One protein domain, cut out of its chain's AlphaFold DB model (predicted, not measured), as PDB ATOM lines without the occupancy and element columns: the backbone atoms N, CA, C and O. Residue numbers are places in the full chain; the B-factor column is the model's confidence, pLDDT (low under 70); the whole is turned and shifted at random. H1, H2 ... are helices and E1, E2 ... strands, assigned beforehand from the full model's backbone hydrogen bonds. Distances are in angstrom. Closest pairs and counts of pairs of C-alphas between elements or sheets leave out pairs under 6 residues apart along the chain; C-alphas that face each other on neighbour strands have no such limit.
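AT A GLANCE: This is residues 15 to 85 of the 164 residues of an uncharacterized protein of uncultured Ruminococcus sp (UniProt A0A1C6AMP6). There is little regular structure: two long loop stretches, residues 15 to 32 and 58 to 85, make most of the domain, with one helix, H1, near a small hairpin of strands E1 and E2. Short antiparallel pairings tie residues 19 to 20 to 68 to 69, and 73 to 74 to 78 to 79. The printed part has 71 residues, 16 of them in named elements, in the order H1, E1, E2; the class is mixed. It is compact, with a radius of gyration of the C-alphas of 11.8 A and spans of 33 by 32 by 20 A.

IN THESE COORDINATES: H1, residues 33 to 42, begins at C-alpha 33 (31.762, 50.054, 84.952) and is 14.2 A long. E1 is residues 48 to 50; E2, residues 55 to 57, ends at C-alpha 57 (21.646, 44.892, 89.064).

HOW THE PARTS SIT: E1 and E2 form an antiparallel hairpin at 151 degrees, with N 49 and O 56 within hydrogen-bond range at 2.8 A. The closest C-alphas of H1 and E2, Lys 36 and Tyr 55, are 6.8 A apart. In H1 every O i to N i+4 pair is within hydrogen-bond range.

THE WHOLE: The C-alphas farthest apart, Lys 52 and Asn 76, are 33.5 A apart. The printed part has no cut, both links are tight, and no printed residue is under 70 in pLDDT.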
ATOM      1  N   ARG A  15      11.698  38.952  74.644       81.94
ATOM      2  CA  ARG A  15      12.117  39.556  75.934       81.94
ATOM      3  C   ARG A  15      12.388  38.592  77.096       81.94
ATOM      4  O   ARG A  15      12.685  39.065  78.190       81.94
ATOM      5  N   ILE A  16      12.364  37.282  76.859       84.06
ATOM      6  CA  ILE A  16      12.539  36.260  77.896       84.06
ATOM      7  C   ILE A  16      13.853  36.439  78.662       84.06
ATOM      8  O   ILE A  16      13.866  36.384  79.877       84.06
ATOM      9  N   CYS A  17      14.936  36.810  77.971       84.94
ATOM     10  CA  CYS A  17      16.258  37.016  78.571       84.94
ATOM     11  C   CYS A  17      16.368  38.245  79.490       84.94
ATOM     12  O   CYS A  17      17.465  38.583  79.937       84.94
ATOM     13  N   CYS A  18      15.285  39.004  79.654       91.19
ATOM     14  CA  CYS A  18      15.242  40.201  80.482       91.19
ATOM     15  C   CYS A  18      14.338  40.047  81.707       91.19
ATOM     16  O   CYS A  18      14.288  40.996  82.486       91.19
ATOM     17  N   GLY A  19      13.617  38.935  81.852       92.25
ATOM     18  CA  GLY A  19      12.883  38.589  83.066       92.25
ATOM     19  C   GLY A  19      13.646  37.512  83.822       92.25
ATOM     20  O   GLY A  19      14.235  36.647  83.182       92.25
ATOM     21  N   PHE A  20      13.652  37.615  85.146       93.50
ATOM     22  CA  PHE A  20      14.314  36.675  86.036       93.50
ATOM     23  C   PHE A  20      13.385  36.340  87.202       93.50
ATOM     24  O   PHE A  20      12.844  37.255  87.823       93.50
ATOM     25  N   ASP A  21      13.197  35.063  87.491       93.38
ATOM     26  CA  ASP A  21      12.576  34.568  88.714       93.38
ATOM     27  C   ASP A  21      13.648  34.149  89.736       93.38
ATOM     28  O   ASP A  21      14.854  34.292  89.521       93.38
ATOM     29  N   SER A  22      13.222  33.644  90.892       92.31
ATOM     30  CA  SER A  22      14.133  33.226  91.963       92.31
ATOM     31  C   SER A  22      15.110  32.108  91.557       92.31
ATOM     32  O   SER A  22      16.154  31.952  92.196       92.31
ATOM     33  N   THR A  23      14.815  31.352  90.495       90.38
ATOM     34  CA  THR A  23      15.612  30.217  90.014       90.38
ATOM     35  C   THR A  23      16.664  30.608  88.981       90.38
ATOM     36  O   THR A  23      17.659  29.894  88.846       90.38
ATOM     37  N   ASP A  24      16.506  31.747  88.302       90.94
ATOM     38  CA  ASP A  24      17.412  32.215  87.248       90.94
ATOM     39  C   ASP A  24      18.044  33.597  87.527       90.94
ATOM     40  O   ASP A  24      18.816  34.091  86.708       90.94
ATOM     41  N   VAL A  25      17.853  34.208  88.708       91.56
ATOM     42  CA  VAL A  25      18.581  35.442  89.104       91.56
ATOM     43  C   VAL A  25      20.103  35.325  88.961       91.56
ATOM     44  O   VAL A  25      20.796  36.308  88.685       91.56
ATOM     45  N   TRP A  26      20.653  34.118  89.105       90.94
ATOM     46  CA  TRP A  26      22.075  33.862  88.886       90.94
ATOM     47  C   TRP A  26      22.490  34.120  87.429       90.94
ATOM     48  O   TRP A  26      23.660  34.392  87.171       90.94
ATOM     49  N   GLU A  27      21.560  34.105  86.471       91.56
ATOM     50  CA  GLU A  27      21.774  34.380  85.050       91.56
ATOM     51  C   GLU A  27      21.914  35.857  84.700       91.56
ATOM     52  O   GLU A  27      22.375  36.174  83.595       91.56
ATOM     53  N   MET A  28      21.589  36.755  85.630       93.94
ATOM     54  CA  MET A  28      21.616  38.191  85.385       93.94
ATOM     55  C   MET A  28      22.960  38.646  84.795       93.94
ATOM     56  O   MET A  28      24.025  38.171  85.210       93.94
ATOM     57  N   PRO A  29      22.935  39.528  83.781       94.75
ATOM     58  CA  PRO A  29      24.122  39.850  83.010       94.75
ATOM     59  C   PRO A  29      25.141  40.628  83.842       94.75
ATOM     60  O   PRO A  29      24.790  41.549  84.583       94.75
ATOM     61  N   VAL A  30      26.414  40.294  83.651       95.69
ATOM     62  CA  VAL A  30      27.533  40.962  84.315       95.69
ATOM     63  C   VAL A  30      27.922  42.221  83.539       95.69
ATOM     64  O   VAL A  30      28.150  42.190  82.330       95.69
ATOM     65  N   MET A  31      27.989  43.352  84.237       95.81
ATOM     66  CA  MET A  31      28.289  44.671  83.683       95.81
ATOM     67  C   MET A  31      29.683  45.145  84.078       95.81
ATOM     68  O   MET A  31      30.069  45.088  85.245       95.81
ATOM     69  N   ASN A  32      30.406  45.701  83.107       94.88
ATOM     70  CA  ASN A  32      31.556  46.548  83.398       94.88
ATOM     71  C   ASN A  32      31.091  47.926  83.915       94.88
ATOM     72  O   ASN A  32      29.904  48.261  83.885       94.88
ATOM     73  N   GLU A  33      32.041  48.730  84.388       94.88
ATOM     74  CA  GLU A  33      31.762  50.054  84.952       94.88
ATOM     75  C   GLU A  33      31.085  51.002  83.951       94.88
ATOM     76  O   GLU A  33      30.133  51.692  84.306       94.88
ATOM     77  N   GLU A  34      31.507  50.981  82.687       95.00
ATOM     78  CA  GLU A  34      30.915  51.794  81.619       95.00
ATOM     79  C   GLU A  34      29.425  51.477  81.419       95.00
ATOM     80  O   GLU A  34      28.578  52.370  81.476       95.00
ATOM     81  N   THR A  35      29.085  50.192  81.273       96.00
ATOM     82  CA  THR A  35      27.699  49.744  81.074       96.00
ATOM     83  C   THR A  35      26.839  50.062  82.296       96.00
ATOM     84  O   THR A  35      25.706  50.526  82.150       96.00
ATOM     85  N   LYS A  36      27.384  49.858  83.505       96.44
ATOM     86  CA  LYS A  36      26.724  50.202  84.771       96.44
ATOM     87  C   LYS A  36      26.413  51.696  84.832       96.44
ATOM     88  O   LYS A  36      25.264  52.063  85.063       96.44
ATOM     89  N   ASN A  37      27.409  52.554  84.597       96.38
ATOM     90  CA  ASN A  37      27.257  54.009  84.692       96.38
ATOM     91  C   ASN A  37      26.263  54.535  83.653       96.38
ATOM     92  O   ASN A  37      25.438  55.398  83.949       96.38
ATOM     93  N   LYS A  38      26.286  53.970  82.442       96.94
ATOM     94  CA  LYS A  38      25.303  54.301  81.413       96.94
ATOM     95  C   LYS A  38      23.884  53.907  81.825       96.94
ATOM     96  O   LYS A  38      22.959  54.698  81.642       96.94
ATOM     97  N   LEU A  39      23.695  52.704  82.373       97.06
ATOM     98  CA  LEU A  39      22.381  52.265  82.842       97.06
ATOM     99  C   LEU A  39      21.871  53.158  83.979       97.06
ATOM    100  O   LEU A  39      20.720  53.578  83.943       97.06
ATOM    101  N   GLU A  40      22.731  53.504  84.935       96.94
ATOM    102  CA  GLU A  40      22.404  54.412  86.038       96.94
ATOM    103  C   GLU A  40      21.985  55.806  85.541       96.94
ATOM    104  O   GLU A  40      21.004  56.362  86.030       96.94
ATOM    105  N   ALA A  41      22.656  56.342  84.517       96.94
ATOM    106  CA  ALA A  41      22.288  57.623  83.911       96.94
ATOM    107  C   ALA A  41      20.934  57.574  83.175       96.94
ATOM    108  O   ALA A  41      20.158  58.526  83.235       96.94
ATOM    109  N   LEU A  42      20.631  56.469  82.483       96.25
ATOM    110  CA  LEU A  42      19.368  56.281  81.751       96.25
ATOM    111  C   LEU A  42      18.190  55.895  82.664       96.25
ATOM    112  O   LEU A  42      17.025  56.118  82.313       96.25
ATOM    113  N   ARG A  43      18.483  55.283  83.816       95.75
ATOM    114  CA  ARG A  43      17.526  54.820  84.830       95.75
ATOM    115  C   ARG A  43      18.037  55.168  86.237       95.75
ATOM    116  O   ARG A  43      18.498  54.273  86.957       95.75
ATOM    117  N   PRO A  44      17.943  56.449  86.643       95.50
ATOM    118  CA  PRO A  44      18.345  56.873  87.978       95.50
ATOM    119  C   PRO A  44      17.633  56.067  89.068       95.50
ATOM    120  O   PRO A  44      16.437  55.799  88.962       95.50
ATOM    121  N   GLY A  45      18.372  55.679  90.108       94.25
ATOM    122  CA  GLY A  45      17.866  54.832  91.193       94.25
ATOM    123  C   GLY A  45      18.037  53.327  90.961       94.25
ATOM    124  O   GLY A  45      17.707  52.550  91.851       94.25
ATOM    125  N   THR A  46      18.581  52.904  89.814       96.38
ATOM    126  CA  THR A  46      18.998  51.508  89.626       96.38
ATOM    127  C   THR A  46      20.098  51.161  90.627       96.38
ATOM    128  O   THR A  46      21.172  51.758  90.606       96.38
ATOM    129  N   GLU A  47      19.843  50.183  91.492       96.62
ATOM    130  CA  GLU A  47      20.834  49.675  92.436       96.62
ATOM    131  C   GLU A  47      21.673  48.551  91.817       96.62
ATOM    132  O   GLU A  47      21.194  47.742  91.016       96.62
ATOM    133  N   PHE A  48      22.934  48.460  92.240       97.00
ATOM    134  CA  PHE A  48      23.881  47.461  91.757       97.00
ATOM    135  C   PHE A  48      24.583  46.769  92.922       97.00
ATOM    136  O   PHE A  48      24.924  47.396  93.925       97.00
ATOM    137  N   VAL A  49      24.858  45.482  92.749       95.56
ATOM    138  CA  VAL A  49      25.764  44.709  93.593       95.56
ATOM    139  C   VAL A  49      27.098  44.607  92.870       95.56
ATOM    140  O   VAL A  49      27.159  44.215  91.703       95.56
ATOM    141  N   ARG A  50      28.175  44.980  93.560       94.62
ATOM    142  CA  ARG A  50      29.537  44.812  93.057       94.62
ATOM    143  C   ARG A  50      29.971  43.355  93.243       94.62
ATOM    144  O   ARG A  50      29.941  42.841  94.358       94.62
ATOM    145  N   THR A  51      30.384  42.712  92.157       87.19
ATOM    146  CA  THR A  51      31.146  41.453  92.172       87.19
ATOM    147  C   THR A  51      32.641  41.786  92.252       87.19
ATOM    148  O   THR A  51      32.998  42.909  92.598       87.19
ATOM    149  N   LYS A  52      33.556  40.853  91.966       88.50
ATOM    150  CA  LYS A  52      35.003  41.108  92.093       88.50
ATOM    151  C   LYS A  52      35.413  42.356  91.295       88.50
ATOM    152  O   LYS A  52      35.835  43.359  91.871       88.50
ATOM    153  N   ASN A  53      35.205  42.313  89.981       90.44
ATOM    154  CA  ASN A  53      35.610  43.358  89.038       90.44
ATOM    155  C   ASN A  53      34.439  43.866  88.182       90.44
ATOM    156  O   ASN A  53      34.650  44.498  87.148       90.44
ATOM    157  N   SER A  54      33.199  43.549  88.547       95.75
ATOM    158  CA  SER A  54      32.017  43.847  87.739       95.75
ATOM    159  C   SER A  54      30.797  44.153  88.610       95.75
ATOM    160  O   SER A  54      30.890  44.242  89.836       95.75
ATOM    161  N   TYR A  55      29.657  44.383  87.966       96.94
ATOM    162  CA  TYR A  55      28.413  44.792  88.603       96.94
ATOM    163  C   TYR A  55      27.243  43.969  88.072       96.94
ATOM    164  O   TYR A  55      27.188  43.647  86.889       96.94
ATOM    165  N   ILE A  56      26.278  43.674  88.933       96.19
ATOM    166  CA  ILE A  56      24.990  43.073  88.567       96.19
ATOM    167  C   ILE A  56      23.904  43.970  89.161       96.19
ATOM    168  O   ILE A  56      24.100  44.554  90.226       96.19
ATOM    169  N   THR A  57      22.770  44.142  88.483       96.44
ATOM    170  CA  THR A  57      21.646  44.892  89.064       96.44
ATOM    171  C   THR A  57      21.104  44.166  90.284       96.44
ATOM    172  O   THR A  57      20.956  42.949  90.270       96.44
ATOM    173  N   LYS A  58      20.795  44.908  91.340       95.25
ATOM    174  CA  LYS A  58      20.226  44.346  92.562       95.25
ATOM    175  C   LYS A  58      18.740  44.045  92.332       95.25
ATOM    176  O   LYS A  58      17.977  44.968  92.066       95.25
ATOM    177  N   CYS A  59      18.349  42.775  92.420       90.69
ATOM    178  CA  CYS A  59      16.959  42.333  92.252       90.69
ATOM    179  C   CYS A  59      16.183  42.178  93.571       90.69
ATOM    180  O   CYS A  59      14.961  42.251  93.552       90.69
ATOM    181  N   GLY A  60      16.876  42.060  94.711       87.25
ATOM    182  CA  GLY A  60      16.243  41.783  96.006       87.25
ATOM    183  C   GLY A  60      15.910  40.299  96.189       87.25
ATOM    184  O   GLY A  60      16.380  39.459  95.427       87.25
ATOM    185  N   GLU A  61      15.142  39.978  97.231       88.56
ATOM    186  CA  GLU A  61      14.561  38.643  97.408       88.56
ATOM    187  C   GLU A  61      13.252  38.577  96.618       88.56
ATOM    188  O   GLU A  61      12.368  39.403  96.842       88.56
ATOM    189  N   LEU A  62      13.149  37.622  95.692       90.94
ATOM    190  CA  LEU A  62      11.952  37.401  94.879       90.94
ATOM    191  C   LEU A  62      11.103  36.291  95.495       90.94
ATOM    192  O   LEU A  62      11.637  35.264  95.923       90.94
ATOM    193  N   SER A  63       9.787  36.489  95.518       90.94
ATOM    194  CA  SER A  63       8.838  35.404  95.809       90.94
ATOM    195  C   SER A  63       8.678  34.450  94.612       90.94
ATOM    196  O   SER A  63       9.057  34.798  93.498       90.94
ATOM    197  N   ASP A  64       8.118  33.252  94.829       84.06
ATOM    198  CA  ASP A  64       8.070  32.178  93.814       84.06
ATOM    199  C   ASP A  64       7.409  32.586  92.482       84.06
ATOM    200  O   ASP A  64       7.827  32.122  91.425       84.06
ATOM    201  N   ASP A  65       6.415  33.480  92.515       88.50
ATOM    202  CA  ASP A  65       5.688  33.946  91.322       88.50
ATOM    203  C   ASP A  65       6.177  35.317  90.808       88.50
ATOM    204  O   ASP A  65       5.610  35.888  89.869       88.50
ATOM    205  N   GLU A  66       7.193  35.901  91.445       93.38
ATOM    206  CA  GLU A  66       7.676  37.239  91.122       93.38
ATOM    207  C   GLU A  66       8.759  37.210  90.045       93.38
ATOM    208  O   GLU A  66       9.766  36.515  90.151       93.38
ATOM    209  N   ILE A  67       8.574  38.047  89.021       92.75
ATOM    210  CA  ILE A  67       9.555  38.239  87.955       92.75
ATOM    211  C   ILE A  67      10.217  39.604  88.122       92.75
ATOM    212  O   ILE A  67       9.588  40.653  87.938       92.75
ATOM    213  N   PHE A  68      11.520  39.591  88.377       94.62
ATOM    214  CA  PHE A  68      12.376  40.755  88.271       94.62
ATOM    215  C   PHE A  68      12.715  41.031  86.808       94.62
ATOM    216  O   PHE A  68      13.356  40.232  86.127       94.62
ATOM    217  N   TYR A  69      12.342  42.207  86.312       93.81
ATOM    218  CA  TYR A  69      12.727  42.631  84.971       93.81
ATOM    219  C   TYR A  69      13.991  43.485  85.003       93.81
ATOM    220  O   TYR A  69      14.104  44.432  85.782       93.81
ATOM    221  N   CYS A  70      14.918  43.194  84.090       94.81
ATOM    222  CA  CYS A  70      16.129  43.975  83.884       94.81
ATOM    223  C   CYS A  70      15.788  45.472  83.742       94.81
ATOM    224  O   CYS A  70      15.015  45.827  82.851       94.81
ATOM    225  N   PRO A  71      16.418  46.376  84.514       95.19
ATOM    226  CA  PRO A  71      16.157  47.817  84.426       95.19
ATOM    227  C   PRO A  71      16.434  48.424  83.041       95.19
ATOM    228  O   PRO A  71      15.871  49.458  82.675       95.19
ATOM    229  N   ALA A  72      17.285  47.772  82.242       94.19
ATOM    230  CA  ALA A  72      17.562  48.175  80.868       94.19
ATOM    231  C   ALA A  72      16.435  47.811  79.881       94.19
ATOM    232  O   ALA A  72      16.499  48.231  78.726       94.19
ATOM    233  N   LEU A  73      15.437  47.018  80.286       92.75
ATOM    234  CA  LEU A  73      14.296  46.657  79.451       92.75
ATOM    235  C   LEU A  73      13.252  47.779  79.460       92.75
ATOM    236  O   LEU A  73      12.575  48.027  80.454       92.75
ATOM    237  N   ASP A  74      13.064  48.416  78.312       89.12
ATOM    238  CA  ASP A  74      11.909  49.254  78.035       89.12
ATOM    239  C   ASP A  74      10.789  48.428  77.388       89.12
ATOM    240  O   ASP A  74      11.001  47.699  76.413       89.12
ATOM    241  N   LYS A  75       9.566  48.552  77.917       84.06
ATOM    242  CA  LYS A  75       8.412  47.746  77.484       84.06
ATOM    243  C   LYS A  75       7.952  48.040  76.053       84.06
ATOM    244  O   LYS A  75       7.212  47.236  75.491       84.06
ATOM    245  N   ASN A  76       8.377  49.142  75.446       83.25
ATOM    246  CA  ASN A  76       7.966  49.510  74.094       83.25
ATOM    247  C   ASN A  76       9.108  49.314  73.095       83.25
ATOM    248  O   ASN A  76       8.881  48.862  71.978       83.25
ATOM    249  N   THR A  77      10.337  49.619  73.509       83.31
ATOM    250  CA  THR A  77      11.498  49.728  72.614       83.31
ATOM    251  C   THR A  77      12.562  48.653  72.833       83.31
ATOM    252  O   THR A  77      13.488  48.532  72.030       83.31
ATOM    253  N   GLY A  78      12.424  47.820  73.869       86.00
ATOM    254  CA  GLY A  78      13.397  46.785  74.208       86.00
ATOM    255  C   GLY A  78      14.578  47.337  75.010       86.00
ATOM    256  O   GLY A  78      14.416  48.199  75.865       86.00
ATOM    257  N   CYS A  79      15.781  46.804  74.798       90.12
ATOM    258  CA  CYS A  79      16.936  47.182  75.616       90.12
ATOM    259  C   CYS A  79      17.432  48.605  75.299       90.12
ATOM    260  O   CYS A  79      17.968  48.851  74.218       90.12
ATOM    261  N   ILE A  80      17.355  49.510  76.279       92.38
ATOM    262  CA  ILE A  80      17.761  50.923  76.143       92.38
ATOM    263  C   ILE A  80      19.280  51.123  76.034       92.38
ATOM    264  O   ILE A  80      19.741  52.194  75.652       92.38
ATOM    265  N   LEU A  81      20.072  50.096  76.356       92.25
ATOM    266  CA  LEU A  81      21.531  50.133  76.209       92.25
ATOM    267  C   LEU A  81      21.982  49.932  74.754       92.25
ATOM    268  O   LEU A  81      23.131  50.228  74.426       92.25
ATOM    269  N   GLY A  82      21.100  49.448  73.871       87.31
ATOM    270  CA  GLY A  82      21.416  49.231  72.461       87.31
ATOM    271  C   GLY A  82      22.616  48.297  72.262       87.31
ATOM    272  O   GLY A  82      22.635  47.164  72.753       87.31
ATOM    273  N   ASP A  83      23.624  48.763  71.522       86.44
ATOM    274  CA  ASP A  83      24.847  47.997  71.243       86.44
ATOM    275  C   ASP A  83      25.862  48.007  72.409       86.44
ATOM    276  O   ASP A  83      26.773  47.174  72.437       86.44
ATOM    277  N   GLU A  84      25.653  48.857  73.418       90.12
ATOM    278  CA  GLU A  84      26.448  48.934  74.658       90.12
ATOM    279  C   GLU A  84      25.913  48.019  75.767       90.12
ATOM    280  O   GLU A  84      26.294  48.120  76.926       90.12
ATOM    281  N   LYS A  85      25.015  47.094  75.426       92.25
ATOM    282  CA  LYS A  85      24.557  46.062  76.358       92.25
ATOM    283  C   LYS A  85      25.714  45.189  76.881       92.25
ATOM    284  O   LYS A  85      26.717  45.048  76.180       92.25
TER     285      LYS A  85